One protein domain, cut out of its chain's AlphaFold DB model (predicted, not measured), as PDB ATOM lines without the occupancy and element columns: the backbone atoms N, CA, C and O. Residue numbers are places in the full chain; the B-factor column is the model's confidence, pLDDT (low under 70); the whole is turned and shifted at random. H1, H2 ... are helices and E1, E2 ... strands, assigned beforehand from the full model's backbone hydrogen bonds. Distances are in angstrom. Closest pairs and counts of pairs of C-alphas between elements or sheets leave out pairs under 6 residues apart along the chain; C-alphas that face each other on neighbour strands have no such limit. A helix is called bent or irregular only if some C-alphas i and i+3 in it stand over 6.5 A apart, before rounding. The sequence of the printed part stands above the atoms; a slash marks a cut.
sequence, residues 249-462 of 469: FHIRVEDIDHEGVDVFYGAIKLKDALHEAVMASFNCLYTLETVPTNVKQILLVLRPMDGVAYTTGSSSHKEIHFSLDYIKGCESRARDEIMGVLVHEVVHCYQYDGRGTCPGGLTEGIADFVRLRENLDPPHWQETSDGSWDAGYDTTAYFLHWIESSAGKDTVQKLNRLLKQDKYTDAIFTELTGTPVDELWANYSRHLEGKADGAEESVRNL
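Overview. This is residues 249 to 462 of the 469 residues of an uncharacterized protein of Galerina marginata (strain CBS 339.88) (UniProt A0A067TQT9). One half of this domain is a four-stranded sheet, E1 E2 E4 E3, with H4 and H2 over one face and H1 and H3 at one end; the other half is a cluster of mostly crossed helices, H5 to H8, joined to the first where H5 packs on H4 and H2. H9, the longest helix, runs along the side of the cluster away from the sheet, and its residues 450 to 462 stick out beyond the body. The printed part has 214 residues with nine named helices and four named strands, in the order E1 H1 H2 E2 E3 E4 H3 H4 H5 H6 H7 H8 H9; the sheet and the class are both mixed. The whole is compact, with a radius of gyration of the C-alphas of 18.4 A and spans of 53 by 48 by 28 A.

Arrangement. In the sheet, edge strand E1, residues 249 to 253, is parallel to E2, residues 297 to 303, with N 252 and O 300 within hydrogen-bond range at 2.8 A. E2 is parallel to E4, residues 317 to 323, with N 301 and O 320 at 2.7 A. E4 forms a hairpin with the other edge strand E3, residues 309 to 313, antiparallel, with N 312 and O 319 at 2.8 A. H4, residues 331 to 350, is on the sheet at a height of 8.3 A, over E4 and only just not over E3, on which 2 of its C-alphas fall; it runs along the strands, at 26 degrees to E4 on the local plane. H4 is irregular, with C-alphas 332 and 335 8.6 A apart, and has a kink of 35 degrees near residue 338. H2, residues 270 to 285, touches H4 at a steep tilt of 51 degrees, the same way, the closest C-alphas being those of Ala 277 and Val 343, 4.4 A. E1, H1, residues 259 to 267, H2 and E2 form a strand-helix-strand unit, two parallel neighbour strands with helices between, whose crossover is left-handed. H1 only grazes the sheet and touches H3, residues 324 to 329, with the C-alphas of Gly 260 and Lys 328 closest at 4.2 A. H5, residues 360 to 373, touches H4 with residues 366 to 371 alone, closest at the C-alphas of His 344 and Ala 367, 4.7 A. H6, residues 393 to 407, touches H5, closest at the C-alphas of Phe 369 and Ala 397, 4.2 A. H7, residues 411 to 421, and H8, residues 427 to 433, form a helical hairpin, closest at the C-alphas of Thr 411 and Leu 432, 6.9 A. H9, residues 437 to 462, touches H6 with residues 440 to 444 alone, about perpendicular at 88 degrees, closest at the C-alphas of Phe 399 and Tyr 444, 6.9 A. In H1, H2, H3, H6, H8 and H9 every O i to N i+4 pair is within hydrogen-bond range; H4 has 13 of 16, H5 9 of 10 and H7 6 of 7.

Along the chain. E1 begins at C-alpha 249, (-34.801, -5.029, 21.317). E2 is 19.1 A long and E4 20.0 A, while E1 is 13.6 A and E3 13.7 A. H4 is 28.6 A long, H2 22.5 A, H6 20.9 A, H5 20.2 A and H7 15.8 A; H1, H8 and H3 are 12.7 A, 10.0 A and 8.6 A. H9 is 37.5 A long, from C-alpha 437 at (-64.740, -5.601, -1.030) to C-alpha 462 at (-64.770, 31.931, -1.698).

Size, cuts and confidence. The C-alphas farthest apart are those of Ser 316 and Asn 461, 57.7 A. The printed part has no cut. The links H2 to E2, of 11 residues, and H5 to H6, of 19 residues, are long. The mean pLDDT of the printed part is 94.9 and no printed residue is under 70; that of H9 is 88.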
ATOM      1  N   PHE A 249     -35.341  -5.691  22.500       97.69
ATOM      2  CA  PHE A 249     -34.801  -5.029  21.317       97.69
ATOM      3  C   PHE A 249     -33.290  -5.185  21.237       97.69
ATOM      4  O   PHE A 249     -32.582  -5.033  22.230       97.69
ATOM      5  N   HIS A 250     -32.797  -5.532  20.055       97.31
ATOM      6  CA  HIS A 250     -31.374  -5.623  19.746       97.31
ATOM      7  C   HIS A 250     -31.088  -4.728  18.538       97.31
ATOM      8  O   HIS A 250     -31.974  -4.515  17.707       97.31
ATOM      9  N   ILE A 251     -29.855  -4.247  18.403       97.94
ATOM     10  CA  ILE A 251     -29.409  -3.537  17.198       97.94
ATOM     11  C   ILE A 251     -28.089  -4.095  16.680       97.94
ATOM     12  O   ILE A 251     -27.218  -4.476  17.461       97.94
ATOM     13  N   ARG A 252     -27.939  -4.109  15.357       97.88
ATOM     14  CA  ARG A 252     -26.672  -4.300  14.657       97.88
ATOM     15  C   ARG A 252     -26.477  -3.192  13.625       97.88
ATOM     16  O   ARG A 252     -27.389  -2.901  12.861       97.88
ATOM     17  N   VAL A 253     -25.298  -2.591  13.595       98.12
ATOM     18  CA  VAL A 253     -24.879  -1.578  12.623       98.12
ATOM     19  C   VAL A 253     -23.713  -2.168  11.838       98.12
ATOM     20  O   VAL A 253     -22.646  -2.406  12.404       98.12
ATOM     21  N   GLU A 254     -23.942  -2.464  10.558       97.62
ATOM     22  CA  GLU A 254     -22.964  -3.128   9.677       97.62
ATOM     23  C   GLU A 254     -21.872  -2.181   9.173       97.62
ATOM     24  O   GLU A 254     -20.831  -2.630   8.705       97.62
ATOM     25  N   ASP A 255     -22.109  -0.877   9.234       96.06
ATOM     26  CA  ASP A 255     -21.124   0.139   8.888       96.06
ATOM     27  C   ASP A 255     -21.359   1.360   9.773       96.06
ATOM     28  O   ASP A 255     -22.237   2.179   9.498       96.06
ATOM     29  N   ILE A 256     -20.613   1.448  10.878       94.94
ATOM     30  CA  ILE A 256     -20.751   2.571  11.812       94.94
ATOM     31  C   ILE A 256     -20.230   3.889  11.220       94.94
ATOM     32  O   ILE A 256     -20.539   4.962  11.731       94.94
ATOM     33  N   ASP A 257     -19.430   3.821  10.153       93.62
ATOM     34  CA  ASP A 257     -18.839   4.990   9.514       93.62
ATOM     35  C   ASP A 257     -19.765   5.659   8.509       93.62
ATOM     36  O   ASP A 257     -19.541   6.826   8.168       93.62
ATOM     37  N   HIS A 258     -20.805   4.956   8.077       96.69
ATOM     38  CA  HIS A 258     -21.772   5.455   7.122       96.69
ATOM     39  C   HIS A 258     -22.522   6.691   7.649       96.69
ATOM     40  O   HIS A 258     -23.098   6.665   8.734       96.69
ATOM     41  N   GLU A 259     -22.613   7.755   6.843       95.44
ATOM     42  CA  GLU A 259     -23.260   9.031   7.219       95.44
ATOM     43  C   GLU A 259     -24.724   8.867   7.678       95.44
ATOM     44  O   GLU A 259     -25.210   9.597   8.538       95.44
ATOM     45  N   GLY A 260     -25.431   7.871   7.137       96.81
ATOM     46  CA  GLY A 260     -26.792   7.519   7.561       96.81
ATOM     47  C   GLY A 260     -26.913   7.132   9.044       96.81
ATOM     48  O   GLY A 260     -27.986   7.291   9.618       96.81
ATOM     49  N   VAL A 261     -25.835   6.667   9.688       96.56
ATOM     50  CA  VAL A 261     -25.818   6.358  11.129       96.56
ATOM     51  C   VAL A 261     -25.945   7.637  11.954       96.56
ATOM     52  O   VAL A 261     -26.731   7.680  12.900       96.56
ATOM     53  N   ASP A 262     -25.234   8.695  11.561       94.75
ATOM     54  CA  ASP A 262     -25.279   9.988  12.245       94.75
ATOM     55  C   ASP A 262     -26.674  10.624  12.117       94.75
ATOM     56  O   ASP A 262     -27.238  11.099  13.104       94.75
ATOM     57  N   VAL A 263     -27.281  10.544  10.924       96.81
ATOM     58  CA  VAL A 263     -28.672  10.978  10.694       96.81
ATOM     59  C   VAL A 263     -29.645  10.181  11.569       96.81
ATOM     60  O   VAL A 263     -30.520  10.766  12.207       96.81
ATOM     61  N   PHE A 264     -29.478   8.857  11.644       97.00
ATOM     62  CA  PHE A 264     -30.349   7.981  12.425       97.00
ATOM     63  C   PHE A 264     -30.338   8.322  13.920       97.00
ATOM     64  O   PHE A 264     -31.388   8.603  14.502       97.00
ATOM     65  N   TYR A 265     -29.155   8.339  14.542       94.06
ATOM     66  CA  TYR A 265     -29.018   8.627  15.973       94.06
ATOM     67  C   TYR A 265     -29.283  10.100  16.315       94.06
ATOM     68  O   TYR A 265     -29.693  10.399  17.436       94.06
ATOM     69  N   GLY A 266     -29.089  11.022  15.367       94.75
ATOM     70  CA  GLY A 266     -29.452  12.430  15.536       94.75
ATOM     71  C   GLY A 266     -30.964  12.678  15.502       94.75
ATOM     72  O   GLY A 266     -31.447  13.622  16.129       94.75
ATOM     73  N   ALA A 267     -31.720  11.836  14.793       96.50
ATOM     74  CA  ALA A 267     -33.155  12.014  14.594       96.50
ATOM     75  C   ALA A 267     -34.024  11.368  15.682       96.50
ATOM     76  O   ALA A 267     -35.103  11.888  15.985       96.50
ATOM     77  N   ILE A 268     -33.592  10.238  16.254       95.19
ATOM     78  CA  ILE A 268     -34.405   9.452  17.192       95.19
ATOM     79  C   ILE A 268     -33.611   8.904  18.379       95.19
ATOM     80  O   ILE A 268     -32.424   8.600  18.297       95.19
ATOM     81  N   LYS A 269     -34.322   8.672  19.485       93.19
ATOM     82  CA  LYS A 269     -33.866   7.773  20.547       93.19
ATOM     83  C   LYS A 269     -34.322   6.361  20.207       93.19
ATOM     84  O   LYS A 269     -35.505   6.058  20.294       93.19
ATOM     85  N   LEU A 270     -33.383   5.507  19.808       92.25
ATOM     86  CA  LEU A 270     -33.660   4.174  19.259       92.25
ATOM     87  C   LEU A 270     -34.620   3.325  20.109       92.25
ATOM     88  O   LEU A 270     -35.577   2.766  19.578       92.25
ATOM     89  N   LYS A 271     -34.358   3.224  21.417       90.69
ATOM     90  CA  LYS A 271     -35.184   2.448  22.351       90.69
ATOM     91  C   LYS A 271     -36.628   2.952  22.369       90.69
ATOM     92  O   LYS A 271     -37.553   2.155  22.229       90.69
ATOM     93  N   ASP A 272     -36.799   4.268  22.467       94.38
ATOM     94  CA  ASP A 272     -38.115   4.906  22.475       94.38
ATOM     95  C   ASP A 272     -38.833   4.674  21.139       94.38
ATOM     96  O   ASP A 272     -39.985   4.261  21.137       94.38
ATOM     97  N   ALA A 273     -38.138   4.825  20.006       97.12
ATOM     98  CA  ALA A 273     -38.716   4.633  18.675       97.12
ATOM     99  C   ALA A 273     -39.193   3.190  18.425       97.12
ATOM    100  O   ALA A 273     -40.299   2.976  17.932       97.12
ATOM    101  N   LEU A 274     -38.401   2.174  18.793       97.44
ATOM    102  CA  LEU A 274     -38.831   0.774  18.670       97.44
ATOM    103  C   LEU A 274     -40.003   0.457  19.605       97.44
ATOM    104  O   LEU A 274     -40.940  -0.242  19.212       97.44
ATOM    105  N   HIS A 275     -39.983   0.997  20.825       96.81
ATOM    106  CA  HIS A 275     -41.091   0.852  21.759       96.81
ATOM    107  C   HIS A 275     -42.367   1.527  21.226       96.81
ATOM    108  O   HIS A 275     -43.428   0.905  21.227       96.81
ATOM    109  N   GLU A 276     -42.277   2.760  20.721       97.62
ATOM    110  CA  GLU A 276     -43.375   3.492  20.074       97.62
ATOM    111  C   GLU A 276     -43.944   2.706  18.886       97.62
ATOM    112  O   GLU A 276     -45.160   2.547  18.792       97.62
ATOM    113  N   ALA A 277     -43.094   2.116  18.040       98.44
ATOM    114  CA  ALA A 277     -43.528   1.322  16.892       98.44
ATOM    115  C   ALA A 277     -44.282   0.049  17.308       98.44
ATOM    116  O   ALA A 277     -45.323  -0.288  16.732       98.44
ATOM    117  N   VAL A 278     -43.813  -0.640  18.356       98.25
ATOM    118  CA  VAL A 278     -44.531  -1.790  18.933       98.25
ATOM    119  C   VAL A 278     -45.870  -1.351  19.518       98.25
ATOM    120  O   VAL A 278     -46.879  -2.019  19.292       98.25
ATOM    121  N   MET A 279     -45.909  -0.222  20.228       97.88
ATOM    122  CA  MET A 279     -47.152   0.311  20.787       97.88
ATOM    123  C   MET A 279     -48.151   0.710  19.699       97.88
ATOM    124  O   MET A 279     -49.329   0.394  19.847       97.88
ATOM    125  N   ALA A 280     -47.709   1.333  18.605       98.06
ATOM    126  CA  ALA A 280     -48.558   1.673  17.463       98.06
ATOM    127  C   ALA A 280     -49.228   0.420  16.876       98.06
ATOM    128  O   ALA A 280     -50.455   0.354  16.751       98.06
ATOM    129  N   SER A 281     -48.436  -0.631  16.627       97.81
ATOM    130  CA  SER A 281     -48.937  -1.931  16.167       97.81
ATOM    131  C   SER A 281     -49.918  -2.554  17.167       97.81
ATOM    132  O   SER A 281     -51.026  -2.955  16.800       97.81
ATOM    133  N   PHE A 282     -49.568  -2.587  18.457       97.81
ATOM    134  CA  PHE A 282     -50.406  -3.171  19.507       97.81
ATOM    135  C   PHE A 282     -51.735  -2.445  19.683       97.81
ATOM    136  O   PHE A 282     -52.782  -3.094  19.690       97.81
ATOM    137  N   ASN A 283     -51.705  -1.118  19.765       96.31
ATOM    138  CA  ASN A 283     -52.891  -0.293  19.957       96.31
ATOM    139  C   ASN A 283     -53.831  -0.337  18.746       96.31
ATOM    140  O   ASN A 283     -55.048  -0.278  18.930       96.31
ATOM    141  N   CYS A 284     -53.297  -0.459  17.526       96.19
ATOM    142  CA  CYS A 284     -54.118  -0.542  16.318       96.19
ATOM    143  C   CYS A 284     -54.672  -1.949  16.069       96.19
ATOM    144  O   CYS A 284     -55.836  -2.098  15.703       96.19
ATOM    145  N   LEU A 285     -53.864  -2.995  16.254       97.56
ATOM    146  CA  LEU A 285     -54.168  -4.327  15.717       97.56
ATOM    147  C   LEU A 285     -54.509  -5.384  16.773       97.56
ATOM    148  O   LEU A 285     -54.886  -6.501  16.397       97.56
ATOM    149  N   TYR A 286     -54.422  -5.072  18.074       96.94
ATOM    150  CA  TYR A 286     -54.597  -6.069  19.134       96.94
ATOM    151  C   TYR A 286     -55.292  -5.536  20.398       96.94
ATOM    152  O   TYR A 286     -55.400  -4.343  20.654       96.94
ATOM    153  N   THR A 287     -55.751  -6.471  21.232       94.12
ATOM    154  CA  THR A 287     -56.059  -6.255  22.652       94.12
ATOM    155  C   THR A 287     -55.076  -7.064  23.505       94.12
ATOM    156  O   THR A 287     -54.393  -7.950  22.985       94.12
ATOM    157  N   LEU A 288     -55.034  -6.835  24.825       91.25
ATOM    158  CA  LEU A 288     -54.207  -7.637  25.745       91.25
ATOM    159  C   LEU A 288     -54.516  -9.144  25.690       91.25
ATOM    160  O   LEU A 288     -53.649  -9.962  25.985       91.25
ATOM    161  N   GLU A 289     -55.733  -9.520  25.294       89.31
ATOM    162  CA  GLU A 289     -56.141 -10.921  25.151       89.31
ATOM    163  C   GLU A 289     -55.684 -11.540  23.824       89.31
ATOM    164  O   GLU A 289     -55.496 -12.753  23.736       89.31
ATOM    165  N   THR A 290     -55.526 -10.727  22.773       91.25
ATOM    166  CA  THR A 290     -55.281 -11.225  21.410       91.25
ATOM    167  C   THR A 290     -53.864 -10.990  20.904       91.25
ATOM    168  O   THR A 290     -53.512 -11.547  19.861       91.25
ATOM    169  N   VAL A 291     -53.074 -10.171  21.602       94.25
ATOM    170  CA  VAL A 291     -51.699  -9.823  21.226       94.25
ATOM    171  C   VAL A 291     -50.797 -11.066  21.138       94.25
ATOM    172  O   VAL A 291     -50.885 -11.958  21.991       94.25
ATOM    173  N   PRO A 292     -49.928 -11.181  20.115       89.25
ATOM    174  CA  PRO A 292     -48.973 -12.275  20.020       89.25
ATOM    175  C   PRO A 292     -47.952 -12.204  21.162       89.25
ATOM    176  O   PRO A 292     -47.317 -11.179  21.378       89.25
ATOM    177  N   THR A 293     -47.747 -13.314  21.869       89.00
ATOM    178  CA  THR A 293     -46.747 -13.427  22.954       89.00
ATOM    179  C   THR A 293     -45.523 -14.246  22.547       89.00
ATOM    180  O   THR A 293     -44.597 -14.437  23.339       89.00
ATOM    181  N   ASN A 294     -45.523 -14.778  21.323       87.94
ATOM    182  CA  ASN A 294     -44.465 -15.625  20.781       87.94
ATOM    183  C   ASN A 294     -43.233 -14.834  20.334       87.94
ATOM    184  O   ASN A 294     -42.140 -15.389  20.419       87.94
ATOM    185  N   VAL A 295     -43.386 -13.575  19.906       94.25
ATOM    186  CA  VAL A 295     -42.256 -12.704  19.544       94.25
ATOM    187  C   VAL A 295     -41.507 -12.328  20.819       94.25
ATOM    188  O   VAL A 295     -42.057 -11.688  21.710       94.25
ATOM    189  N   LYS A 296     -40.266 -12.795  20.935       92.75
ATOM    190  CA  LYS A 296     -39.381 -12.585  22.087       92.75
ATOM    191  C   LYS A 296     -38.350 -11.501  21.829       92.75
ATOM    192  O   LYS A 296     -37.937 -10.848  22.783       92.75
ATOM    193  N   GLN A 297     -37.961 -11.320  20.570       95.44
ATOM    194  CA  GLN A 297     -36.920 -10.383  20.177       95.44
ATOM    195  C   GLN A 297     -37.226  -9.744  18.821       95.44
ATOM    196  O   GLN A 297     -37.674 -10.438  17.903       95.44
ATOM    197  N   ILE A 298     -36.914  -8.456  18.694       98.31
ATOM    198  CA  ILE A 298     -36.780  -7.754  17.413       98.31
ATOM    199  C   ILE A 298     -35.343  -7.225  17.319       98.31
ATOM    200  O   ILE A 298     -34.887  -6.491  18.196       98.31
ATOM    201  N   LEU A 299     -34.620  -7.628  16.275       98.38
ATOM    202  CA  LEU A 299     -33.304  -7.104  15.919       98.38
ATOM    203  C   LEU A 299     -33.460  -6.059  14.811       98.38
ATOM    204  O   LEU A 299     -33.914  -6.395  13.723       98.38
ATOM    205  N   LEU A 300     -33.043  -4.820  15.056       98.62
ATOM    206  CA  LEU A 300     -32.876  -3.820  14.003       98.62
ATOM    207  C   LEU A 300     -31.461  -3.924  13.417       98.62
ATOM    208  O   LEU A 300     -30.479  -3.847  14.149       98.62
ATOM    209  N   VAL A 301     -31.344  -4.088  12.105       98.62
ATOM    210  CA  VAL A 301     -30.080  -4.132  11.366       98.62
ATOM    211  C   VAL A 301     -29.990  -2.895  10.481       98.62
ATOM    212  O   VAL A 301     -30.734  -2.771   9.512       98.62
ATOM    213  N   LEU A 302     -29.063  -1.992  10.793       98.56
ATOM    214  CA  LEU A 302     -28.719  -0.856   9.943       98.56
ATOM    215  C   LEU A 302     -27.567  -1.250   9.018       98.56
ATOM    216  O   LEU A 302     -26.505  -1.664   9.491       98.56
ATOM    217  N   ARG A 303     -27.766  -1.132   7.703       98.19
ATOM    218  CA  ARG A 303     -26.764  -1.530   6.701       98.19
ATOM    219  C   ARG A 303     -26.861  -0.706   5.419       98.19
ATOM    220  O   ARG A 303     -27.969  -0.312   5.059       98.19
ATOM    221  N   PRO A 304     -25.753  -0.493   4.691       97.50
ATOM    222  CA  PRO A 304     -25.826  -0.024   3.312       97.50
ATOM    223  C   PRO A 304     -26.557  -1.074   2.464       97.50
ATOM    224  O   PRO A 304     -26.250  -2.271   2.539       97.50
ATOM    225  N   MET A 305     -27.579  -0.650   1.729       97.69
ATOM    226  CA  MET A 305     -28.375  -1.505   0.844       97.69
ATOM    227  C   MET A 305     -29.328  -0.672  -0.013       97.69
ATOM    228  O   MET A 305     -29.812   0.377   0.409       97.69
ATOM    229  N   ASP A 306     -29.684  -1.210  -1.177       95.31
ATOM    230  CA  ASP A 306     -30.770  -0.672  -1.992       95.31
ATOM    231  C   ASP A 306     -32.134  -0.820  -1.295       95.31
ATOM    232  O   ASP A 306     -32.350  -1.710  -0.467       95.31
ATOM    233  N   GLY A 307     -33.089   0.023  -1.693       96.00
ATOM    234  CA  GLY A 307     -34.441   0.025  -1.134       96.00
ATOM    235  C   GLY A 307     -34.538   0.767   0.200       96.00
ATOM    236  O   GLY A 307     -33.671   1.565   0.544       96.00
ATOM    237  N   VAL A 308     -35.638   0.536   0.922       97.69
ATOM    238  CA  VAL A 308     -35.961   1.250   2.170       97.69
ATOM    239  C   VAL A 308     -35.673   0.358   3.369       97.69
ATOM    240  O   VAL A 308     -34.679   0.552   4.066       97.69
ATOM    241  N   ALA A 309     -36.510  -0.651   3.584       98.44
ATOM    242  CA  ALA A 309     -36.361  -1.624   4.645       98.44
ATOM    243  C   ALA A 309     -37.052  -2.942   4.266       98.44
ATOM    244  O   ALA A 309     -37.720  -3.022   3.233       98.44
ATOM    245  N   TYR A 310     -36.816  -3.986   5.057       98.50
ATOM    246  CA  TYR A 310     -37.619  -5.202   5.023       98.50
ATOM    247  C   TYR A 310     -37.584  -5.933   6.365       98.50
ATOM    248  O   TYR A 310     -36.579  -5.913   7.085       98.50
ATOM    249  N   THR A 311     -38.647  -6.683   6.647       98.12
ATOM    250  CA  THR A 311     -38.753  -7.546   7.825       98.12
ATOM    251  C   THR A 311     -38.562  -9.019   7.468       98.12
ATOM    252  O   THR A 311     -39.074  -9.526   6.473       98.12
ATOM    253  N   THR A 312     -37.832  -9.748   8.309       97.25
ATOM    254  CA  THR A 312     -37.603 -11.192   8.181       97.25
ATOM    255  C   THR A 312     -37.494 -11.861   9.558       97.25
ATOM    256  O   THR A 312     -37.785 -11.268  10.599       97.25
ATOM    257  N   GLY A 313     -37.113 -13.136   9.578       93.00
ATOM    258  CA  GLY A 313     -36.848 -13.898  10.791       93.00
ATOM    259  C   GLY A 313     -37.904 -14.954  11.108       93.00
ATOM    260  O   GLY A 313     -38.776 -15.301  10.312       93.00
ATOM    261  N   SER A 314     -37.787 -15.514  12.305       90.94
ATOM    262  CA  SER A 314     -38.628 -16.606  12.793       90.94
ATOM    263  C   SER A 314     -39.913 -16.100  13.455       90.94
ATOM    264  O   SER A 314     -40.160 -14.903  13.587       90.94
ATOM    265  N   SER A 315     -40.751 -17.024  13.932       87.06
ATOM    266  CA  SER A 315     -41.946 -16.669  14.706       87.06
ATOM    267  C   SER A 315     -41.629 -16.045  16.070       87.06
ATOM    268  O   SER A 315     -42.504 -15.398  16.640       87.06
ATOM    269  N   SER A 316     -40.421 -16.224  16.613       88.81
ATOM    270  CA  SER A 316     -40.038 -15.709  17.935       88.81
ATOM    271  C   SER A 316     -38.920 -14.669  17.915       88.81
ATOM    272  O   SER A 316     -38.816 -13.889  18.857       88.81
ATOM    273  N   HIS A 317     -38.117 -14.626  16.857       93.62
ATOM    274  CA  HIS A 317     -37.016 -13.679  16.687       93.62
ATOM    275  C   HIS A 317     -37.161 -13.039  15.317       93.62
ATOM    276  O   HIS A 317     -37.029 -13.733  14.306       93.62
ATOM    277  N   LYS A 318     -37.488 -11.753  15.310       97.88
ATOM    278  CA  LYS A 318     -37.717 -10.959  14.107       97.88
ATOM    279  C   LYS A 318     -36.509 -10.086  13.825       97.88
ATOM    280  O   LYS A 318     -35.797  -9.697  14.750       97.88
ATOM    281  N   GLU A 319     -36.307  -9.777  12.558       98.25
ATOM    282  CA  GLU A 319     -35.264  -8.870  12.103       98.25
ATOM    283  C   GLU A 319     -35.876  -7.819  11.189       98.25
ATOM    284  O   GLU A 319     -36.642  -8.165  10.295       98.25
ATOM    285  N   ILE A 320     -35.505  -6.563  11.394       98.69
ATOM    286  CA  ILE A 320     -35.831  -5.441  10.520       98.69
ATOM    287  C   ILE A 320     -34.511  -4.969   9.929       98.69
ATOM    288  O   ILE A 320     -33.609  -4.611  10.678       98.69
ATOM    289  N   HIS A 321     -34.367  -4.987   8.610       98.75
ATOM    290  CA  HIS A 321     -33.179  -4.489   7.917       98.75
ATOM    291  C   HIS A 321     -33.521  -3.133   7.316       98.75
ATOM    292  O   HIS A 321     -34.432  -3.061   6.500       98.75
ATOM    293  N   PHE A 322     -32.822  -2.072   7.719       98.69
ATOM    294  CA  PHE A 322     -33.102  -0.693   7.319       98.69
ATOM    295  C   PHE A 322     -31.883  -0.103   6.594       98.69
ATOM    296  O   PHE A 322     -30.762  -0.118   7.112       98.69
ATOM    297  N   SER A 323     -32.111   0.393   5.375       98.62
ATOM    298  CA  SER A 323     -31.099   1.000   4.520       98.62
ATOM    299  C   SER A 323     -30.529   2.289   5.106       98.62
ATOM    300  O   SER A 323     -31.219   3.298   5.263       98.62
ATOM    301  N   LEU A 324     -29.220   2.274   5.347       98.25
ATOM    302  CA  LEU A 324     -28.456   3.467   5.693       98.25
ATOM    303  C   LEU A 324     -28.366   4.460   4.522       98.25
ATOM    304  O   LEU A 324     -28.309   5.668   4.766       98.25
ATOM    305  N   ASP A 325     -28.394   3.980   3.274       98.00
ATOM    306  CA  ASP A 325     -28.421   4.823   2.071       98.00
ATOM    307  C   ASP A 325     -29.733   5.614   1.984       98.00
ATOM    308  O   ASP A 325     -29.733   6.815   1.703       98.00
ATOM    309  N   TYR A 326     -30.853   4.961   2.305       97.62
ATOM    310  CA  TYR A 326     -32.156   5.614   2.374       97.62
ATOM    311  C   TYR A 326     -32.227   6.637   3.512       97.62
ATOM    312  O   TYR A 326     -32.647   7.772   3.285       97.62
ATOM    313  N   ILE A 327     -31.769   6.267   4.715       97.75
ATOM    314  CA  ILE A 327     -31.755   7.168   5.879       97.75
ATOM    315  C   ILE A 327     -30.937   8.432   5.579       97.75
ATOM    316  O   ILE A 327     -31.380   9.543   5.866       97.75
ATOM    317  N   LYS A 328     -29.771   8.283   4.938       96.75
ATOM    318  CA  LYS A 328     -28.962   9.421   4.482       96.75
ATOM    319  C   LYS A 328     -29.758  10.353   3.557       96.75
ATOM    320  O   LYS A 328     -29.628  11.570   3.645       96.75
ATOM    321  N   GLY A 329     -30.590   9.797   2.677       95.06
ATOM    322  CA  GLY A 329     -31.402  10.560   1.729       95.06
ATOM    323  C   GLY A 329     -32.583  11.328   2.338       95.06
ATOM    324  O   GLY A 329     -33.104  12.228   1.680       95.06
ATOM    325  N   CYS A 330     -33.013  11.013   3.567       92.62
ATOM    326  CA  CYS A 330     -34.206  11.606   4.186       92.62
ATOM    327  C   CYS A 330     -33.914  12.624   5.303       92.62
ATOM    328  O   CYS A 330     -34.829  12.989   6.042       92.62
ATOM    329  N   GLU A 331     -32.681  13.141   5.393       89.62
ATOM    330  CA  GLU A 331     -32.189  14.021   6.471       89.62
ATOM    331  C   GLU A 331     -33.182  15.126   6.895       89.62
ATOM    332  O   GLU A 331     -33.457  15.300   8.082       89.62
ATOM    333  N   SER A 332     -33.822  15.822   5.944       90.69
ATOM    334  CA  SER A 332     -34.757  16.924   6.236       90.69
ATOM    335  C   SER A 332     -36.030  16.522   6.998       90.69
ATOM    336  O   SER A 332     -36.685  17.380   7.587       90.69
ATOM    337  N   ARG A 333     -36.416  15.242   6.950       93.69
ATOM    338  CA  ARG A 333     -37.572  14.662   7.659       93.69
ATOM    339  C   ARG A 333     -37.190  13.376   8.396       93.69
ATOM    340  O   ARG A 333     -38.046  12.525   8.625       93.69
ATOM    341  N   ALA A 334     -35.917  13.244   8.779       95.69
ATOM    342  CA  ALA A 334     -35.356  11.985   9.258       95.69
ATOM    343  C   ALA A 334     -36.179  11.369  10.394       95.69
ATOM    344  O   ALA A 334     -36.481  10.185  10.339       95.69
ATOM    345  N   ARG A 335     -36.618  12.170  11.377       96.44
ATOM    346  CA  ARG A 335     -37.413  11.663  12.507       96.44
ATOM    347  C   ARG A 335     -38.696  10.968  12.044       96.44
ATOM    348  O   ARG A 335     -38.916   9.817  12.404       96.44
ATOM    349  N   ASP A 336     -39.532  11.665  11.278       96.69
ATOM    350  CA  ASP A 336     -40.838  11.143  10.862       96.69
ATOM    351  C   ASP A 336     -40.685   9.990   9.869       96.69
ATOM    352  O   ASP A 336     -41.447   9.029   9.925       96.69
ATOM    353  N   GLU A 337     -39.685  10.058   8.987       97.19
ATOM    354  CA  GLU A 337     -39.446   9.004   8.003       97.19
ATOM    355  C   GLU A 337     -38.904   7.731   8.662       97.19
ATOM    356  O   GLU A 337     -39.446   6.650   8.443       97.19
ATOM    357  N   ILE A 338     -37.896   7.849   9.534       98.25
ATOM    358  CA  ILE A 338     -37.359   6.720  10.304       98.25
ATOM    359  C   ILE A 338     -38.458   6.107  11.165       98.25
ATOM    360  O   ILE A 338     -38.634   4.891  11.152       98.25
ATOM    361  N   MET A 339     -39.218   6.934  11.888       98.38
ATOM    362  CA  MET A 339     -40.304   6.442  12.725       98.38
ATOM    363  C   MET A 339     -41.380   5.751  11.882       98.38
ATOM    364  O   MET A 339     -41.807   4.655  12.229       98.38
ATOM    365  N   GLY A 340     -41.779   6.340  10.753       98.12
ATOM    366  CA  GLY A 340     -42.780   5.772   9.853       98.12
ATOM    367  C   GLY A 340     -42.377   4.410   9.289       98.12
ATOM    368  O   GLY A 340     -43.183   3.481   9.318       98.12
ATOM    369  N   VAL A 341     -41.122   4.262   8.851       98.44
ATOM    370  CA  VAL A 341     -40.581   2.971   8.396       98.44
ATOM    371  C   VAL A 341     -40.513   1.967   9.550       98.44
ATOM    372  O   VAL A 341     -40.919   0.822   9.379       98.44
ATOM    373  N   LEU A 342     -40.082   2.371  10.752       98.62
ATOM    374  CA  LEU A 342     -40.084   1.473  11.913       98.62
ATOM    375  C   LEU A 342     -41.499   1.014  12.289       98.62
ATOM    376  O   LEU A 342     -41.678  -0.169  12.568       98.62
ATOM    377  N   VAL A 343     -42.506   1.898  12.272       98.69
ATOM    378  CA  VAL A 343     -43.911   1.510  12.495       98.69
ATOM    379  C   VAL A 343     -44.338   0.465  11.469       98.69
ATOM    380  O   VAL A 343     -44.848  -0.586  11.855       98.69
ATOM    381  N   HIS A 344     -44.089   0.730  10.186       98.62
ATOM    382  CA  HIS A 344     -44.431  -0.170   9.088       98.62
ATOM    383  C   HIS A 344     -43.804  -1.567   9.279       98.62
ATOM    384  O   HIS A 344     -44.504  -2.577   9.354       98.62
ATOM    385  N   GLU A 345     -42.488  -1.635   9.468       98.69
ATOM    386  CA  GLU A 345     -41.760  -2.904   9.589       98.69
ATOM    387  C   GLU A 345     -42.094  -3.661  10.888       98.69
ATOM    388  O   GLU A 345     -42.216  -4.891  10.921       98.69
ATOM    389  N   VAL A 346     -42.332  -2.941  11.988       98.56
ATOM    390  CA  VAL A 346     -42.789  -3.567  13.232       98.56
ATOM    391  C   VAL A 346     -44.179  -4.176  13.059       98.56
ATOM    392  O   VAL A 346     -44.449  -5.226  13.645       98.56
ATOM    393  N   VAL A 347     -45.059  -3.621  12.225       98.56
ATOM    394  CA  VAL A 347     -46.337  -4.280  11.926       98.56
ATOM    395  C   VAL A 347     -46.114  -5.643  11.261       98.56
ATOM    396  O   VAL A 347     -46.716  -6.626  11.704       98.56
ATOM    397  N   HIS A 348     -45.176  -5.770  10.319       98.19
ATOM    398  CA  HIS A 348     -44.806  -7.065   9.727       98.19
ATOM    399  C   HIS A 348     -44.256  -8.087  10.737       98.19
ATOM    400  O   HIS A 348     -44.362  -9.301  10.529       98.19
ATOM    401  N   CYS A 349     -43.727  -7.642  11.881       97.69
ATOM    402  CA  CYS A 349     -43.315  -8.546  12.956       97.69
ATOM    403  C   CYS A 349     -44.499  -9.287  13.603       97.69
ATOM    404  O   CYS A 349     -44.311 -10.394  14.122       97.69
ATOM    405  N   TYR A 350     -45.702  -8.707  13.578       97.44
ATOM    406  CA  TYR A 350     -46.847  -9.188  14.354       97.44
ATOM    407  C   TYR A 350     -48.072  -9.562  13.524       97.44
ATOM    408  O   TYR A 350     -48.816 -10.462  13.943       97.44
ATOM    409  N   GLN A 351     -48.313  -8.870  12.409       95.88
ATOM    410  CA  GLN A 351     -49.540  -9.015  11.633       95.88
ATOM    411  C   GLN A 351     -49.710 -10.428  11.083       95.88
ATOM    412  O   GLN A 351     -48.745 -11.163  10.861       95.88
ATOM    413  N   TYR A 352     -50.963 -10.814  10.874       96.19
ATOM    414  CA  TYR A 352     -51.301 -12.109  10.309       96.19
ATOM    415  C   TYR A 352     -51.497 -12.007   8.798       96.19
ATOM    416  O   TYR A 352     -52.032 -11.028   8.295       96.19
ATOM    417  N   ASP A 353     -51.097 -13.053   8.078       93.88
ATOM    418  CA  ASP A 353     -51.025 -13.082   6.611       93.88
ATOM    419  C   ASP A 353     -52.003 -14.091   5.982       93.88
ATOM    420  O   ASP A 353     -51.835 -14.523   4.837       93.88
ATOM    421  N   GLY A 354     -53.010 -14.544   6.735       95.06
ATOM    422  CA  GLY A 354     -53.947 -15.554   6.249       95.06
ATOM    423  C   GLY A 354     -53.248 -16.864   5.886       95.06
ATOM    424  O   GLY A 354     -53.532 -17.441   4.837       95.06
ATOM    425  N   ARG A 355     -52.272 -17.325   6.681       92.44
ATOM    426  CA  ARG A 355     -51.454 -18.518   6.376       92.44
ATOM    427  C   ARG A 355     -50.708 -18.382   5.037       92.44
ATOM    428  O   ARG A 355     -50.660 -19.335   4.255       92.44
ATOM    429  N   GLY A 356     -50.186 -17.186   4.779       93.12
ATOM    430  CA  GLY A 356     -49.466 -16.813   3.560       93.12
ATOM    431  C   GLY A 356     -50.337 -16.671   2.309       93.12
ATOM    432  O   GLY A 356     -49.825 -16.813   1.203       93.12
ATOM    433  N   THR A 357     -51.651 -16.465   2.455       97.19
ATOM    434  CA  THR A 357     -52.574 -16.292   1.310       97.19
ATOM    435  C   THR A 357     -53.162 -14.889   1.196       97.19
ATOM    436  O   THR A 357     -53.851 -14.608   0.218       97.19
ATOM    437  N   CYS A 358     -52.895 -14.013   2.168       96.44
ATOM    438  CA  CYS A 358     -53.254 -12.601   2.098       96.44
ATOM    439  C   CYS A 358     -52.569 -11.934   0.889       96.44
ATOM    440  O   CYS A 358     -51.377 -12.180   0.668       96.44
ATOM    441  N   PRO A 359     -53.277 -11.099   0.105       97.12
ATOM    442  CA  PRO A 359     -52.676 -10.334  -0.976       97.12
ATOM    443  C   PRO A 359     -51.523  -9.471  -0.465       97.12
ATOM    444  O   PRO A 359     -51.586  -8.912   0.635       97.12
ATOM    445  N   GLY A 360     -50.476  -9.339  -1.282       97.06
ATOM    446  CA  GLY A 360     -49.302  -8.534  -0.939       97.06
ATOM    447  C   GLY A 360     -49.689  -7.102  -0.582       97.06
ATOM    448  O   GLY A 360     -49.372  -6.646   0.507       97.06
ATOM    449  N   GLY A 361     -50.476  -6.418  -1.414       97.81
ATOM    450  CA  GLY A 361     -50.839  -5.036  -1.106       97.81
ATOM    451  C   GLY A 361     -51.829  -4.872   0.052       97.81
ATOM    452  O   GLY A 361     -51.774  -3.862   0.741       97.81
ATOM    453  N   LEU A 362     -52.650  -5.874   0.395       98.31
ATOM    454  CA  LEU A 362     -53.362  -5.835   1.682       98.31
ATOM    455  C   LEU A 362     -52.384  -5.945   2.864       98.31
ATOM    456  O   LEU A 362     -52.535  -5.250   3.865       98.31
ATOM    457  N   THR A 363     -51.362  -6.787   2.731       97.94
ATOM    458  CA  THR A 363     -50.313  -6.988   3.743       97.94
ATOM    459  C   THR A 363     -49.496  -5.707   3.968       97.94
ATOM    460  O   THR A 363     -49.297  -5.323   5.119       97.94
ATOM    461  N   GLU A 364     -49.090  -5.020   2.897       98.31
ATOM    462  CA  GLU A 364     -48.424  -3.705   2.950       98.31
ATOM    463  C   GLU A 364     -49.374  -2.611   3.462       98.31
ATOM    464  O   GLU A 364     -49.030  -1.806   4.322       98.31
ATOM    465  N   GLY A 365     -50.619  -2.610   2.982       98.31
ATOM    466  CA  GLY A 365     -51.621  -1.609   3.334       98.31
ATOM    467  C   GLY A 365     -52.044  -1.643   4.802       98.31
ATOM    468  O   GLY A 365     -52.370  -0.598   5.354       98.31
ATOM    469  N   ILE A 366     -52.023  -2.806   5.467       98.62
ATOM    470  CA  ILE A 366     -52.245  -2.890   6.923       98.62
ATOM    471  C   ILE A 366     -51.089  -2.227   7.683       98.62
ATOM    472  O   ILE A 366     -51.346  -1.486   8.634       98.62
ATOM    473  N   ALA A 367     -49.840  -2.453   7.268       98.50
ATOM    474  CA  ALA A 367     -48.673  -1.809   7.870       98.50
ATOM    475  C   ALA A 367     -48.737  -0.283   7.714       98.50
ATOM    476  O   ALA A 367     -48.613   0.454   8.697       98.50
ATOM    477  N   ASP A 368     -49.063   0.189   6.513       98.62
ATOM    478  CA  ASP A 368     -49.190   1.616   6.235       98.62
ATOM    479  C   ASP A 368     -50.470   2.253   6.790       98.62
ATOM    480  O   ASP A 368     -50.468   3.436   7.123       98.62
ATOM    481  N   PHE A 369     -51.534   1.481   7.023       98.44
ATOM    482  CA  PHE A 369     -52.686   1.940   7.800       98.44
ATOM    483  C   PHE A 369     -52.275   2.292   9.237       98.44
ATOM    484  O   PHE A 369     -52.689   3.328   9.751       98.44
ATOM    485  N   VAL A 370     -51.438   1.477   9.891       98.38
ATOM    486  CA  VAL A 370     -50.932   1.801  11.238       98.38
ATOM    487  C   VAL A 370     -50.022   3.030  11.187       98.38
ATOM    488  O   VAL A 370     -50.175   3.929  12.011       98.38
ATOM    489  N   ARG A 371     -49.139   3.127  10.185       98.12
ATOM    490  CA  ARG A 371     -48.306   4.320   9.956       98.12
ATOM    491  C   ARG A 371     -49.150   5.590   9.788       98.12
ATOM    492  O   ARG A 371     -48.858   6.608  10.416       98.12
ATOM    493  N   LEU A 372     -50.226   5.518   9.003       97.62
ATOM    494  CA  LEU A 372     -51.180   6.610   8.802       97.62
ATOM    495  C   LEU A 372     -51.857   7.021  10.118       97.62
ATOM    496  O   LEU A 372     -52.026   8.207  10.389       97.62
ATOM    497  N   ARG A 373     -52.222   6.056  10.969       96.69
ATOM    498  CA  ARG A 373     -52.868   6.311  12.270       96.69
ATOM    499  C   ARG A 373     -51.973   7.036  13.270       96.69
ATOM    500  O   ARG A 373     -52.497   7.758  14.119       96.69
ATOM    501  N   GLU A 374     -50.662   6.888  13.136       97.00
ATOM    502  CA  GLU A 374     -49.670   7.629  13.915       97.00
ATOM    503  C   GLU A 374     -49.327   9.004  13.301       97.00
ATOM    504  O   GLU A 374     -48.526   9.742  13.868       97.00
ATOM    505  N   ASN A 375     -49.975   9.402  12.194       96.69
ATOM    506  CA  ASN A 375     -49.699  10.636  11.437       96.69
ATOM    507  C   ASN A 375     -48.249  10.697  10.922       96.69
ATOM    508  O   ASN A 375     -47.587  11.735  10.994       96.69
ATOM    509  N   LEU A 376     -47.740   9.555  10.451       96.31
ATOM    510  CA  LEU A 376     -46.387   9.398   9.908       96.31
ATOM    511  C   LEU A 376     -46.388   9.213   8.384       96.31
ATOM    512  O   LEU A 376     -45.428   8.677   7.818       96.31
ATOM    513  N   ASP A 377     -47.462   9.623   7.712       94.25
ATOM    514  CA  ASP A 377     -47.571   9.592   6.261       94.25
ATOM    515  C   ASP A 377     -46.519  10.513   5.592       94.25
ATOM    516  O   ASP A 377     -46.289  11.659   6.005       94.25
ATOM    517  N   PRO A 378     -45.795  10.017   4.572       92.62
ATOM    518  CA  PRO A 378     -44.960  10.835   3.703       92.62
ATOM    519  C   PRO A 378     -45.764  11.858   2.893       92.62
ATOM    520  O   PRO A 378     -46.892  11.585   2.499       92.62
ATOM    521  N   PRO A 379     -45.168  12.988   2.468       91.81
ATOM    522  CA  PRO A 379     -45.902  14.074   1.821       91.81
ATOM    523  C   PRO A 379     -46.339  13.729   0.391       91.81
ATOM    524  O   PRO A 379     -47.066  14.495  -0.231       91.81
ATOM    525  N   HIS A 380     -45.829  12.622  -0.160       91.44
ATOM    526  CA  HIS A 380     -46.188  12.132  -1.486       91.44
ATOM    527  C   HIS A 380     -47.387  11.176  -1.464       91.44
ATOM    528  O   HIS A 380     -47.886  10.864  -2.542       91.44
ATOM    529  N   TRP A 381     -47.831  10.718  -0.287       95.44
ATOM    530  CA  TRP A 381     -49.017   9.875  -0.148       95.44
ATOM    531  C   TRP A 381     -50.276  10.641  -0.532       95.44
ATOM    532  O   TRP A 381     -50.422  11.822  -0.205       95.44
ATOM    533  N   GLN A 382     -51.183   9.974  -1.242       93.56
ATOM    534  CA  GLN A 382     -52.418  10.597  -1.710       93.56
ATOM    535  C   GLN A 382     -53.609   9.658  -1.539       93.56
ATOM    536  O   GLN A 382     -53.545   8.475  -1.865       93.56
ATOM    537  N   GLU A 383     -54.735  10.207  -1.070       93.81
ATOM    538  CA  GLU A 383     -56.021   9.515  -1.163       93.81
ATOM    539  C   GLU A 383     -56.380   9.361  -2.651       93.81
ATOM    540  O   GLU A 383     -56.698  10.345  -3.322       93.81
ATOM    541  N   THR A 384     -56.335   8.135  -3.167       93.12
ATOM    542  CA  THR A 384     -56.701   7.814  -4.551       93.12
ATOM    543  C   THR A 384     -57.527   6.537  -4.611       93.12
ATOM    544  O   THR A 384     -57.430   5.670  -3.744       93.12
ATOM    545  N   SER A 385     -58.341   6.419  -5.658       92.56
ATOM    546  CA  SER A 385     -59.001   5.168  -6.025       92.56
ATOM    547  C   SER A 385     -58.602   4.683  -7.420       92.56
ATOM    548  O   SER A 385     -59.351   3.940  -8.057       92.56
ATOM    549  N   ASP A 386     -57.445   5.124  -7.915       90.06
ATOM    550  CA  ASP A 386     -56.856   4.608  -9.144       90.06
ATOM    551  C   ASP A 386     -56.261   3.214  -8.896       90.06
ATOM    552  O   ASP A 386     -55.499   2.996  -7.957       90.06
ATOM    553  N   GLY A 387     -56.583   2.251  -9.762       92.38
ATOM    554  CA  GLY A 387     -56.068   0.885  -9.651       92.38
ATOM    555  C   GLY A 387     -56.941  -0.034  -8.792       92.38
ATOM    556  O   GLY A 387     -58.153  -0.108  -8.999       92.38
ATOM    557  N   SER A 388     -56.305  -0.803  -7.901       94.75
ATOM    558  CA  SER A 388     -56.950  -1.840  -7.082       94.75
ATOM    559  C   SER A 388     -56.928  -1.475  -5.602       94.75
ATOM    560  O   SER A 388     -55.987  -0.842  -5.128       94.75
ATOM    561  N   TRP A 389     -57.931  -1.939  -4.857       96.25
ATOM    562  CA  TRP A 389     -58.032  -1.720  -3.414       96.25
ATOM    563  C   TRP A 389     -56.857  -2.331  -2.632       96.25
ATOM    564  O   TRP A 389     -56.517  -1.845  -1.554       96.25
ATOM    565  N   ASP A 390     -56.213  -3.365  -3.181       95.75
ATOM    566  CA  ASP A 390     -55.035  -4.060  -2.653       95.75
ATOM    567  C   ASP A 390     -53.742  -3.685  -3.400       95.75
ATOM    568  O   ASP A 390     -52.835  -4.507  -3.524       95.75
ATOM    569  N   ALA A 391     -53.636  -2.456  -3.913       95.88
ATOM    570  CA  ALA A 391     -52.414  -1.963  -4.554       95.88
ATOM    571  C   ALA A 391     -51.213  -1.826  -3.592       95.88
ATOM    572  O   ALA A 391     -50.075  -1.730  -4.052       95.88
ATOM    573  N   GLY A 392     -51.447  -1.862  -2.278       95.12
ATOM    574  CA  GLY A 392     -50.417  -1.662  -1.267       95.12
ATOM    575  C   GLY A 392     -50.297  -0.218  -0.820       95.12
ATOM    576  O   GLY A 392     -51.000   0.670  -1.306       95.12
ATOM    577  N   TYR A 393     -49.387  -0.030   0.128       95.38
ATOM    578  CA  TYR A 393     -48.929   1.265   0.612       95.38
ATOM    579  C   TYR A 393     -50.065   2.260   0.918       95.38
ATOM    580  O   TYR A 393     -51.055   1.901   1.561       95.38
ATOM    581  N   ASP A 394     -49.937   3.503   0.448       95.62
ATOM    582  CA  ASP A 394     -50.865   4.604   0.694       95.62
ATOM    583  C   ASP A 394     -52.288   4.315   0.198       95.62
ATOM    584  O   ASP A 394     -53.258   4.535   0.927       95.62
ATOM    585  N   THR A 395     -52.418   3.750  -1.003       97.12
ATOM    586  CA  THR A 395     -53.709   3.462  -1.644       97.12
ATOM    587  C   THR A 395     -54.551   2.525  -0.777       97.12
ATOM    588  O   THR A 395     -55.695   2.834  -0.427       97.12
ATOM    589  N   THR A 396     -53.975   1.396  -0.358       98.31
ATOM    590  CA  THR A 396     -54.681   0.447   0.509       98.31
ATOM    591  C   THR A 396     -54.821   0.980   1.941       98.31
ATOM    592  O   THR A 396     -55.857   0.759   2.570       98.31
ATOM    593  N   ALA A 397     -53.847   1.734   2.460       98.06
ATOM    594  CA  ALA A 397     -53.919   2.321   3.799       98.06
ATOM    595  C   ALA A 397     -55.084   3.317   3.951       98.06
ATOM    596  O   ALA A 397     -55.867   3.213   4.902       98.06
ATOM    597  N   TYR A 398     -55.256   4.246   3.002       98.31
ATOM    598  CA  TYR A 398     -56.373   5.197   3.022       98.31
ATOM    599  C   TYR A 398     -57.726   4.508   2.834       98.31
ATOM    600  O   TYR A 398     -58.706   4.895   3.479       98.31
ATOM    601  N   PHE A 399     -57.783   3.449   2.023       98.31
ATOM    602  CA  PHE A 399     -58.983   2.630   1.889       98.31
ATOM    603  C   PHE A 399     -59.376   1.954   3.204       98.31
ATOM    604  O   PHE A 399     -60.523   2.067   3.636       98.31
ATOM    605  N   LEU A 400     -58.425   1.309   3.887       98.06
ATOM    606  CA  LEU A 400     -58.654   0.691   5.196       98.06
ATOM    607  C   LEU A 400     -59.066   1.730   6.250       98.06
ATOM    608  O   LEU A 400     -59.964   1.476   7.056       98.06
ATOM    609  N   HIS A 401     -58.477   2.927   6.203       97.56
ATOM    610  CA  HIS A 401     -58.860   4.047   7.061       97.56
ATOM    611  C   HIS A 401     -60.303   4.517   6.819       97.56
ATOM    612  O   HIS A 401     -61.064   4.746   7.769       97.56
ATOM    613  N   TRP A 402     -60.717   4.610   5.555       97.62
ATOM    614  CA  TRP A 402     -62.098   4.915   5.195       97.62
ATOM    615  C   TRP A 402     -63.068   3.794   5.602       97.62
ATOM    616  O   TRP A 402     -64.143   4.092   6.137       97.62
ATOM    617  N   ILE A 403     -62.686   2.521   5.428       96.75
ATOM    618  CA  ILE A 403     -63.482   1.371   5.882       96.75
ATOM    619  C   ILE A 403     -63.705   1.451   7.390       96.75
ATOM    620  O   ILE A 403     -64.845   1.331   7.829       96.75
ATOM    621  N   GLU A 404     -62.665   1.676   8.198       96.00
ATOM    622  CA  GLU A 404     -62.823   1.761   9.656       96.00
ATOM    623  C   GLU A 404     -63.741   2.921  10.067       96.00
ATOM    624  O   GLU A 404     -64.573   2.779  10.965       96.00
ATOM    625  N   SER A 405     -63.660   4.047   9.360       92.06
ATOM    626  CA  SER A 405     -64.545   5.194   9.591       92.06
ATOM    627  C   SER A 405     -66.011   4.888   9.254       92.06
ATOM    628  O   SER A 405     -66.914   5.433   9.891       92.06
ATOM    629  N   SER A 406     -66.256   4.011   8.277       91.31
ATOM    630  CA  SER A 406     -67.594   3.708   7.745       91.31
ATOM    631  C   SER A 406     -68.252   2.491   8.410       91.31
ATOM    632  O   SER A 406     -69.448   2.513   8.697       91.31
ATOM    633  N   ALA A 407     -67.483   1.433   8.670       92.00
ATOM    634  CA  ALA A 407     -67.941   0.164   9.241       92.00
ATOM    635  C   ALA A 407     -67.786   0.096  10.772       92.00
ATOM    636  O   ALA A 407     -68.342  -0.790  11.425       92.00
ATOM    637  N   GLY A 408     -67.072   1.059  11.359       91.75
ATOM    638  CA  GLY A 408     -66.925   1.230  12.795       91.75
ATOM    639  C   GLY A 408     -65.510   0.958  13.286       91.75
ATOM    640  O   GLY A 408     -64.701   0.286  12.643       91.75
ATOM    641  N   LYS A 409     -65.233   1.481  14.481       90.25
ATOM    642  CA  LYS A 409     -63.931   1.372  15.139       90.25
ATOM    643  C   LYS A 409     -63.476  -0.092  15.265       90.25
ATOM    644  O   LYS A 409     -64.293  -0.995  15.481       90.25
ATOM    645  N   ASP A 410     -62.165  -0.300  15.161       92.81
ATOM    646  CA  ASP A 410     -61.477  -1.587  15.302       92.81
ATOM    647  C   ASP A 410     -61.769  -2.575  14.152       92.81
ATOM    648  O   ASP A 410     -61.573  -3.786  14.293       92.81
ATOM    649  N   THR A 411     -62.253  -2.094  12.999       96.69
ATOM    650  CA  THR A 411     -62.521  -2.961  11.835       96.69
ATOM    651  C   THR A 411     -61.228  -3.590  11.318       96.69
ATOM    652  O   THR A 411     -61.199  -4.798  11.077       96.69
ATOM    653  N   VAL A 412     -60.128  -2.829  11.248       97.38
ATOM    654  CA  VAL A 412     -58.822  -3.357  10.807       97.38
ATOM    655  C   VAL A 412     -58.215  -4.304  11.853       97.38
ATOM    656  O   VAL A 412     -57.636  -5.333  11.504       97.38
ATOM    657  N   GLN A 413     -58.444  -4.057  13.148       97.31
ATOM    658  CA  GLN A 413     -58.099  -5.013  14.209       97.31
ATOM    659  C   GLN A 413     -58.813  -6.363  14.012       97.31
ATOM    660  O   GLN A 413     -58.204  -7.430  14.145       97.31
ATOM    661  N   LYS A 414     -60.120  -6.339  13.721       96.81
ATOM    662  CA  LYS A 414     -60.909  -7.558  13.479       96.81
ATOM    663  C   LYS A 414     -60.467  -8.262  12.197       96.81
ATOM    664  O   LYS A 414     -60.365  -9.486  12.215       96.81
ATOM    665  N   LEU A 415     -60.136  -7.510  11.144       97.56
ATOM    666  CA  LEU A 415     -59.532  -8.037   9.919       97.56
ATOM    667  C   LEU A 415     -58.257  -8.827  10.228       97.56
ATOM    668  O   LEU A 415     -58.187 -10.015   9.920       97.56
ATOM    669  N   ASN A 416     -57.300  -8.218  10.934       97.25
ATOM    670  CA  ASN A 416     -56.070  -8.891  11.354       97.25
ATOM    671  C   ASN A 416     -56.367 -10.159  12.182       97.25
ATOM    672  O   ASN A 416     -55.781 -11.219  11.966       97.25
ATOM    673  N   ARG A 417     -57.341 -10.103  13.099       95.56
ATOM    674  CA  ARG A 417     -57.753 -11.272  13.894       95.56
ATOM    675  C   ARG A 417     -58.310 -12.411  13.036       95.56
ATOM    676  O   ARG A 417     -58.024 -13.563  13.349       95.56
ATOM    677  N   LEU A 418     -59.091 -12.120  12.002       95.50
ATOM    678  CA  LEU A 418     -59.622 -13.135  11.087       95.50
ATOM    679  C   LEU A 418     -58.505 -13.737  10.215       95.50
ATOM    680  O   LEU A 418     -58.454 -14.958  10.066       95.50
ATOM    681  N   LEU A 419     -57.532 -12.928   9.776       96.44
ATOM    682  CA  LEU A 419     -56.323 -13.399   9.076       96.44
ATOM    683  C   LEU A 419     -55.476 -14.376   9.912       96.44
ATOM    684  O   LEU A 419     -54.742 -15.196   9.364       96.44
ATOM    685  N   LYS A 420     -55.578 -14.340  11.247       93.50
ATOM    686  CA  LYS A 420     -54.959 -15.350  12.126       93.50
ATOM    687  C   LYS A 420     -55.593 -16.732  11.973       93.50
ATOM    688  O   LYS A 420     -54.927 -17.748  12.175       93.50
ATOM    689  N   GLN A 421     -56.906 -16.773  11.759       90.62
ATOM    690  CA  GLN A 421     -57.715 -17.972  11.959       90.62
ATOM    691  C   GLN A 421     -57.658 -18.904  10.752       90.62
ATOM    692  O   GLN A 421     -57.500 -20.115  10.934       90.62
ATOM    693  N   ASP A 422     -57.727 -18.366   9.534       93.06
ATOM    694  CA  ASP A 422     -57.773 -19.158   8.305       93.06
ATOM    695  C   ASP A 422     -57.095 -18.463   7.113       93.06
ATOM    696  O   ASP A 422     -56.491 -17.402   7.253       93.06
ATOM    697  N   LYS A 423     -57.149 -19.104   5.942       96.31
ATOM    698  CA  LYS A 423     -56.716 -18.528   4.669       96.31
ATOM    699  C   LYS A 423     -57.550 -17.306   4.295       96.31
ATOM    700  O   LYS A 423     -58.755 -17.269   4.533       96.31
ATOM    701  N   TYR A 424     -56.901 -16.339   3.659       97.44
ATOM    702  CA  TYR A 424     -57.556 -15.157   3.127       97.44
ATOM    703  C   TYR A 424     -58.560 -15.527   2.028       97.44
ATOM    704  O   TYR A 424     -58.265 -16.324   1.135       97.44
ATOM    705  N   THR A 425     -59.730 -14.893   2.085       96.81
ATOM    706  CA  THR A 425     -60.694 -14.793   0.984       96.81
ATOM    707  C   THR A 425     -61.384 -13.432   1.076       96.81
ATOM    708  O   THR A 425     -61.601 -12.945   2.186       96.81
ATOM    709  N   ASP A 426     -61.809 -12.853  -0.051       96.88
ATOM    710  CA  ASP A 426     -62.493 -11.545  -0.068       96.88
ATOM    711  C   ASP A 426     -63.793 -11.525   0.760       96.88
ATOM    712  O   ASP A 426     -64.265 -10.465   1.175       96.88
ATOM    713  N   ALA A 427     -64.357 -12.700   1.076       96.62
ATOM    714  CA  ALA A 427     -65.523 -12.842   1.946       96.62
ATOM    715  C   ALA A 427     -65.302 -12.275   3.362       96.62
ATOM    716  O   ALA A 427     -66.280 -11.942   4.033       96.62
ATOM    717  N   ILE A 428     -64.046 -12.107   3.794       96.50
ATOM    718  CA  ILE A 428     -63.684 -11.471   5.067       96.50
ATOM    719  C   ILE A 428     -64.257 -10.051   5.183       96.50
ATOM    720  O   ILE A 428     -64.725  -9.659   6.248       96.50
ATOM    721  N   PHE A 429     -64.306  -9.292   4.083       97.50
ATOM    722  CA  PHE A 429     -64.869  -7.941   4.081       97.50
ATOM    723  C   PHE A 429     -66.387  -7.966   4.255       97.50
ATOM    724  O   PHE A 429     -66.928  -7.158   5.012       97.50
ATOM    725  N   THR A 430     -67.068  -8.942   3.651       97.31
ATOM    726  CA  THR A 430     -68.503  -9.164   3.869       97.31
ATOM    727  C   THR A 430     -68.786  -9.582   5.311       97.31
ATOM    728  O   THR A 430     -69.754  -9.108   5.897       97.31
ATOM    729  N   GLU A 431     -67.945 -10.427   5.914       95.62
ATOM    730  CA  GLU A 431     -68.073 -10.812   7.327       95.62
ATOM    731  C   GLU A 431     -67.905  -9.609   8.268       95.62
ATOM    732  O   GLU A 431     -68.660  -9.458   9.228       95.62
ATOM    733  N   LEU A 432     -66.941  -8.731   7.975       95.06
ATOM    734  CA  LEU A 432     -66.629  -7.567   8.808       95.06
ATOM    735  C   LEU A 432     -67.632  -6.423   8.663       95.06
ATOM    736  O   LEU A 432     -67.954  -5.767   9.653       95.06
ATOM    737  N   THR A 433     -68.082  -6.155   7.438       96.25
ATOM    738  CA  THR A 433     -68.807  -4.920   7.093       96.25
ATOM    739  C   THR A 433     -70.239  -5.166   6.619       96.25
ATOM    740  O   THR A 433     -71.043  -4.240   6.585       96.25
ATOM    741  N   GLY A 434     -70.572  -6.406   6.248       96.38
ATOM    742  CA  GLY A 434     -71.806  -6.744   5.539       96.38
ATOM    743  C   GLY A 434     -71.756  -6.484   4.028       96.38
ATOM    744  O   GLY A 434     -72.725  -6.806   3.340       96.38
ATOM    745  N   THR A 435     -70.652  -5.948   3.500       97.25
ATOM    746  CA  THR A 435     -70.503  -5.541   2.095       97.25
ATOM    747  C   THR A 435     -69.256  -6.183   1.462       97.25
ATOM    748  O   THR A 435     -68.192  -6.179   2.084       97.25
ATOM    749  N   PRO A 436     -69.347  -6.735   0.236       97.75
ATOM    750  CA  PRO A 436     -68.184  -7.255  -0.488       97.75
ATOM    751  C   PRO A 436     -67.137  -6.172  -0.786       97.75
ATOM    752  O   PRO A 436     -67.489  -5.014  -1.011       97.75
ATOM    753  N   VAL A 437     -65.856  -6.553  -0.853       97.69
ATOM    754  CA  VAL A 437     -64.740  -5.601  -1.030       97.69
ATOM    755  C   VAL A 437     -64.835  -4.771  -2.313       97.69
ATOM    756  O   VAL A 437     -64.578  -3.573  -2.266       97.69
ATOM    757  N   ASP A 438     -65.303  -5.351  -3.420       97.44
ATOM    758  CA  ASP A 438     -65.478  -4.626  -4.688       97.44
ATOM    759  C   ASP A 438     -66.503  -3.489  -4.568       97.44
ATOM    760  O   ASP A 438     -66.330  -2.407  -5.132       97.44
ATOM    761  N   GLU A 439     -67.574  -3.710  -3.799       97.62
ATOM    762  CA  GLU A 439     -68.578  -2.681  -3.536       97.62
ATOM    763  C   GLU A 439     -68.055  -1.644  -2.532       97.62
ATOM    764  O   GLU A 439     -68.292  -0.451  -2.718       97.62
ATOM    765  N   LEU A 440     -67.286  -2.058  -1.515       97.94
ATOM    766  CA  LEU A 440     -66.584  -1.125  -0.624       97.94
ATOM    767  C   LEU A 440     -65.623  -0.221  -1.404       97.94
ATOM    768  O   LEU A 440     -65.613   0.985  -1.171       97.94
ATOM    769  N   TRP A 441     -64.860  -0.772  -2.348       97.94
ATOM    770  CA  TRP A 441     -63.948  -0.007  -3.193       97.94
ATOM    771  C   TRP A 441     -64.702   0.992  -4.072       97.94
ATOM    772  O   TRP A 441     -64.393   2.181  -4.060       97.94
ATOM    773  N   ALA A 442     -65.778   0.560  -4.738       97.56
ATOM    774  CA  ALA A 442     -66.630   1.460  -5.517       97.56
ATOM    775  C   ALA A 442     -67.283   2.562  -4.655       97.56
ATOM    776  O   ALA A 442     -67.514   3.681  -5.121       97.56
ATOM    777  N   ASN A 443     -67.603   2.267  -3.392       97.38
ATOM    778  CA  ASN A 443     -68.104   3.255  -2.437       97.38
ATOM    779  C   ASN A 443     -67.018   4.260  -2.039       97.38
ATOM    780  O   ASN A 443     -67.303   5.456  -1.962       97.38
ATOM    781  N   TYR A 444     -65.786   3.792  -1.834       97.50
ATOM    782  CA  TYR A 444     -64.638   4.644  -1.555       97.50
ATOM    783  C   TYR A 444     -64.320   5.580  -2.730       97.50
ATOM    784  O   TYR A 444     -64.187   6.782  -2.513       97.50
ATOM    785  N   SER A 445     -64.328   5.084  -3.975       96.56
ATOM    786  CA  SER A 445     -64.164   5.923  -5.175       96.56
ATOM    787  C   SER A 445     -65.183   7.062  -5.222       96.56
ATOM    788  O   SER A 445     -64.817   8.227  -5.362       96.56
ATOM    789  N   ARG A 446     -66.468   6.754  -5.001       96.19
ATOM    790  CA  ARG A 446     -67.533   7.771  -4.959       96.19
ATOM    791  C   ARG A 446     -67.362   8.768  -3.812       96.19
ATOM    792  O   ARG A 446     -67.717   9.937  -3.950       96.19
ATOM    793  N   HIS A 447     -66.844   8.320  -2.669       95.06
ATOM    794  CA  HIS A 447     -66.525   9.195  -1.538       95.06
ATOM    795  C   HIS A 447     -65.415  10.196  -1.888       95.06
ATOM    796  O   HIS A 447     -65.532  11.372  -1.536       95.06
ATOM    797  N   LEU A 448     -64.379   9.765  -2.613       94.56
ATOM    798  CA  LEU A 448     -63.312  10.653  -3.084       94.56
ATOM    799  C   LEU A 448     -63.808  11.658  -4.132       94.56
ATOM    800  O   LEU A 448     -63.507  12.847  -4.016       94.56
ATOM    801  N   GLU A 449     -64.628  11.219  -5.091       91.62
ATOM    802  CA  GLU A 449     -65.269  12.106  -6.077       91.62
ATOM    803  C   GLU A 449     -66.095  13.204  -5.382       91.62
ATOM    804  O   GLU A 449     -65.924  14.393  -5.654       91.62
ATOM    805  N   GLY A 450     -66.922  12.828  -4.399       88.44
ATOM    806  CA  GLY A 450     -67.725  13.783  -3.632       88.44
ATOM    807  C   GLY A 450     -66.896  14.772  -2.801       88.44
ATOM    808  O   GLY A 450     -67.283  15.936  -2.660       88.44
ATOM    809  N   LYS A 451     -65.739  14.347  -2.265       86.62
ATOM    810  CA  LYS A 451     -64.783  15.243  -1.587       86.62
ATOM    811  C   LYS A 451     -64.202  16.279  -2.556       86.62
ATOM    812  O   LYS A 451     -64.113  17.454  -2.191       86.62
ATOM    813  N   ALA A 452     -63.812  15.858  -3.760       79.38
ATOM    814  CA  ALA A 452     -63.230  16.739  -4.772       79.38
ATOM    815  C   ALA A 452     -64.230  17.813  -5.230       79.38
ATOM    816  O   ALA A 452     -63.911  19.006  -5.203       79.38
ATOM    817  N   ASP A 453     -65.467  17.412  -5.531       80.00
ATOM    818  CA  ASP A 453     -66.534  18.331  -5.941       80.00
ATOM    819  C   ASP A 453     -66.844  19.381  -4.857       80.00
ATOM    820  O   ASP A 453     -66.952  20.579  -5.142       80.00
ATOM    821  N   GLY A 454     -66.933  18.959  -3.589       76.50
ATOM    822  CA  GLY A 454     -67.186  19.861  -2.462       76.50
ATOM    823  C   GLY A 454     -66.046  20.855  -2.198       76.50
ATOM    824  O   GLY A 454     -66.293  22.012  -1.826       76.50
ATOM    825  N   ALA A 455     -64.794  20.440  -2.420       73.62
ATOM    826  CA  ALA A 455     -63.633  21.320  -2.331       73.62
ATOM    827  C   ALA A 455     -63.636  22.368  -3.459       73.62
ATOM    828  O   ALA A 455     -63.467  23.561  -3.186       73.62
ATOM    829  N   GLU A 456     -63.910  21.962  -4.703       73.94
ATOM    830  CA  GLU A 456     -64.037  22.891  -5.831       73.94
ATOM    831  C   GLU A 456     -65.168  23.905  -5.627       73.94
ATOM    832  O   GLU A 456     -64.997  25.100  -5.895       73.94
ATOM    833  N   GLU A 457     -66.324  23.459  -5.136       76.12
ATOM    834  CA  GLU A 457     -67.454  24.340  -4.860       76.12
ATOM    835  C   GLU A 457     -67.125  25.355  -3.755       76.12
ATOM    836  O   GLU A 457     -67.432  26.545  -3.889       76.12
ATOM    837  N   SER A 458     -66.420  24.928  -2.706       75.25
ATOM    838  CA  SER A 458     -65.956  25.808  -1.626       75.25
ATOM    839  C   SER A 458     -64.993  26.886  -2.140       75.25
ATOM    840  O   SER A 458     -65.156  28.067  -1.818       75.25
ATOM    841  N   VAL A 459     -64.043  26.519  -3.007       79.06
ATOM    842  CA  VAL A 459     -63.111  27.465  -3.648       79.06
ATOM    843  C   VAL A 459     -63.856  28.442  -4.564       79.06
ATOM    844  O   VAL A 459     -63.621  29.652  -4.498       79.06
ATOM    845  N   ARG A 460     -64.811  27.962  -5.375       80.38
ATOM    846  CA  ARG A 460     -65.649  28.826  -6.230       80.38
ATOM    847  C   ARG A 460     -66.488  29.803  -5.404       80.38
ATOM    848  O   ARG A 460     -66.646  30.957  -5.804       80.38
ATOM    849  N   ASN A 461     -67.010  29.377  -4.256       77.12
ATOM    850  CA  ASN A 461     -67.805  30.226  -3.369       77.12
ATOM    851  C   ASN A 461     -66.955  31.293  -2.659       77.12
ATOM    852  O   ASN A 461     -67.383  32.446  -2.583       77.12
ATOM    853  N   LEU A 462     -65.733  30.959  -2.234       77.44
ATOM    854  CA  LEU A 462     -64.770  31.931  -1.698       77.44
ATOM    855  C   LEU A 462     -64.354  32.968  -2.754       77.44
ATOM    856  O   LEU A 462     -64.365  34.167  -2.478       77.44
TER     857      LEU A 462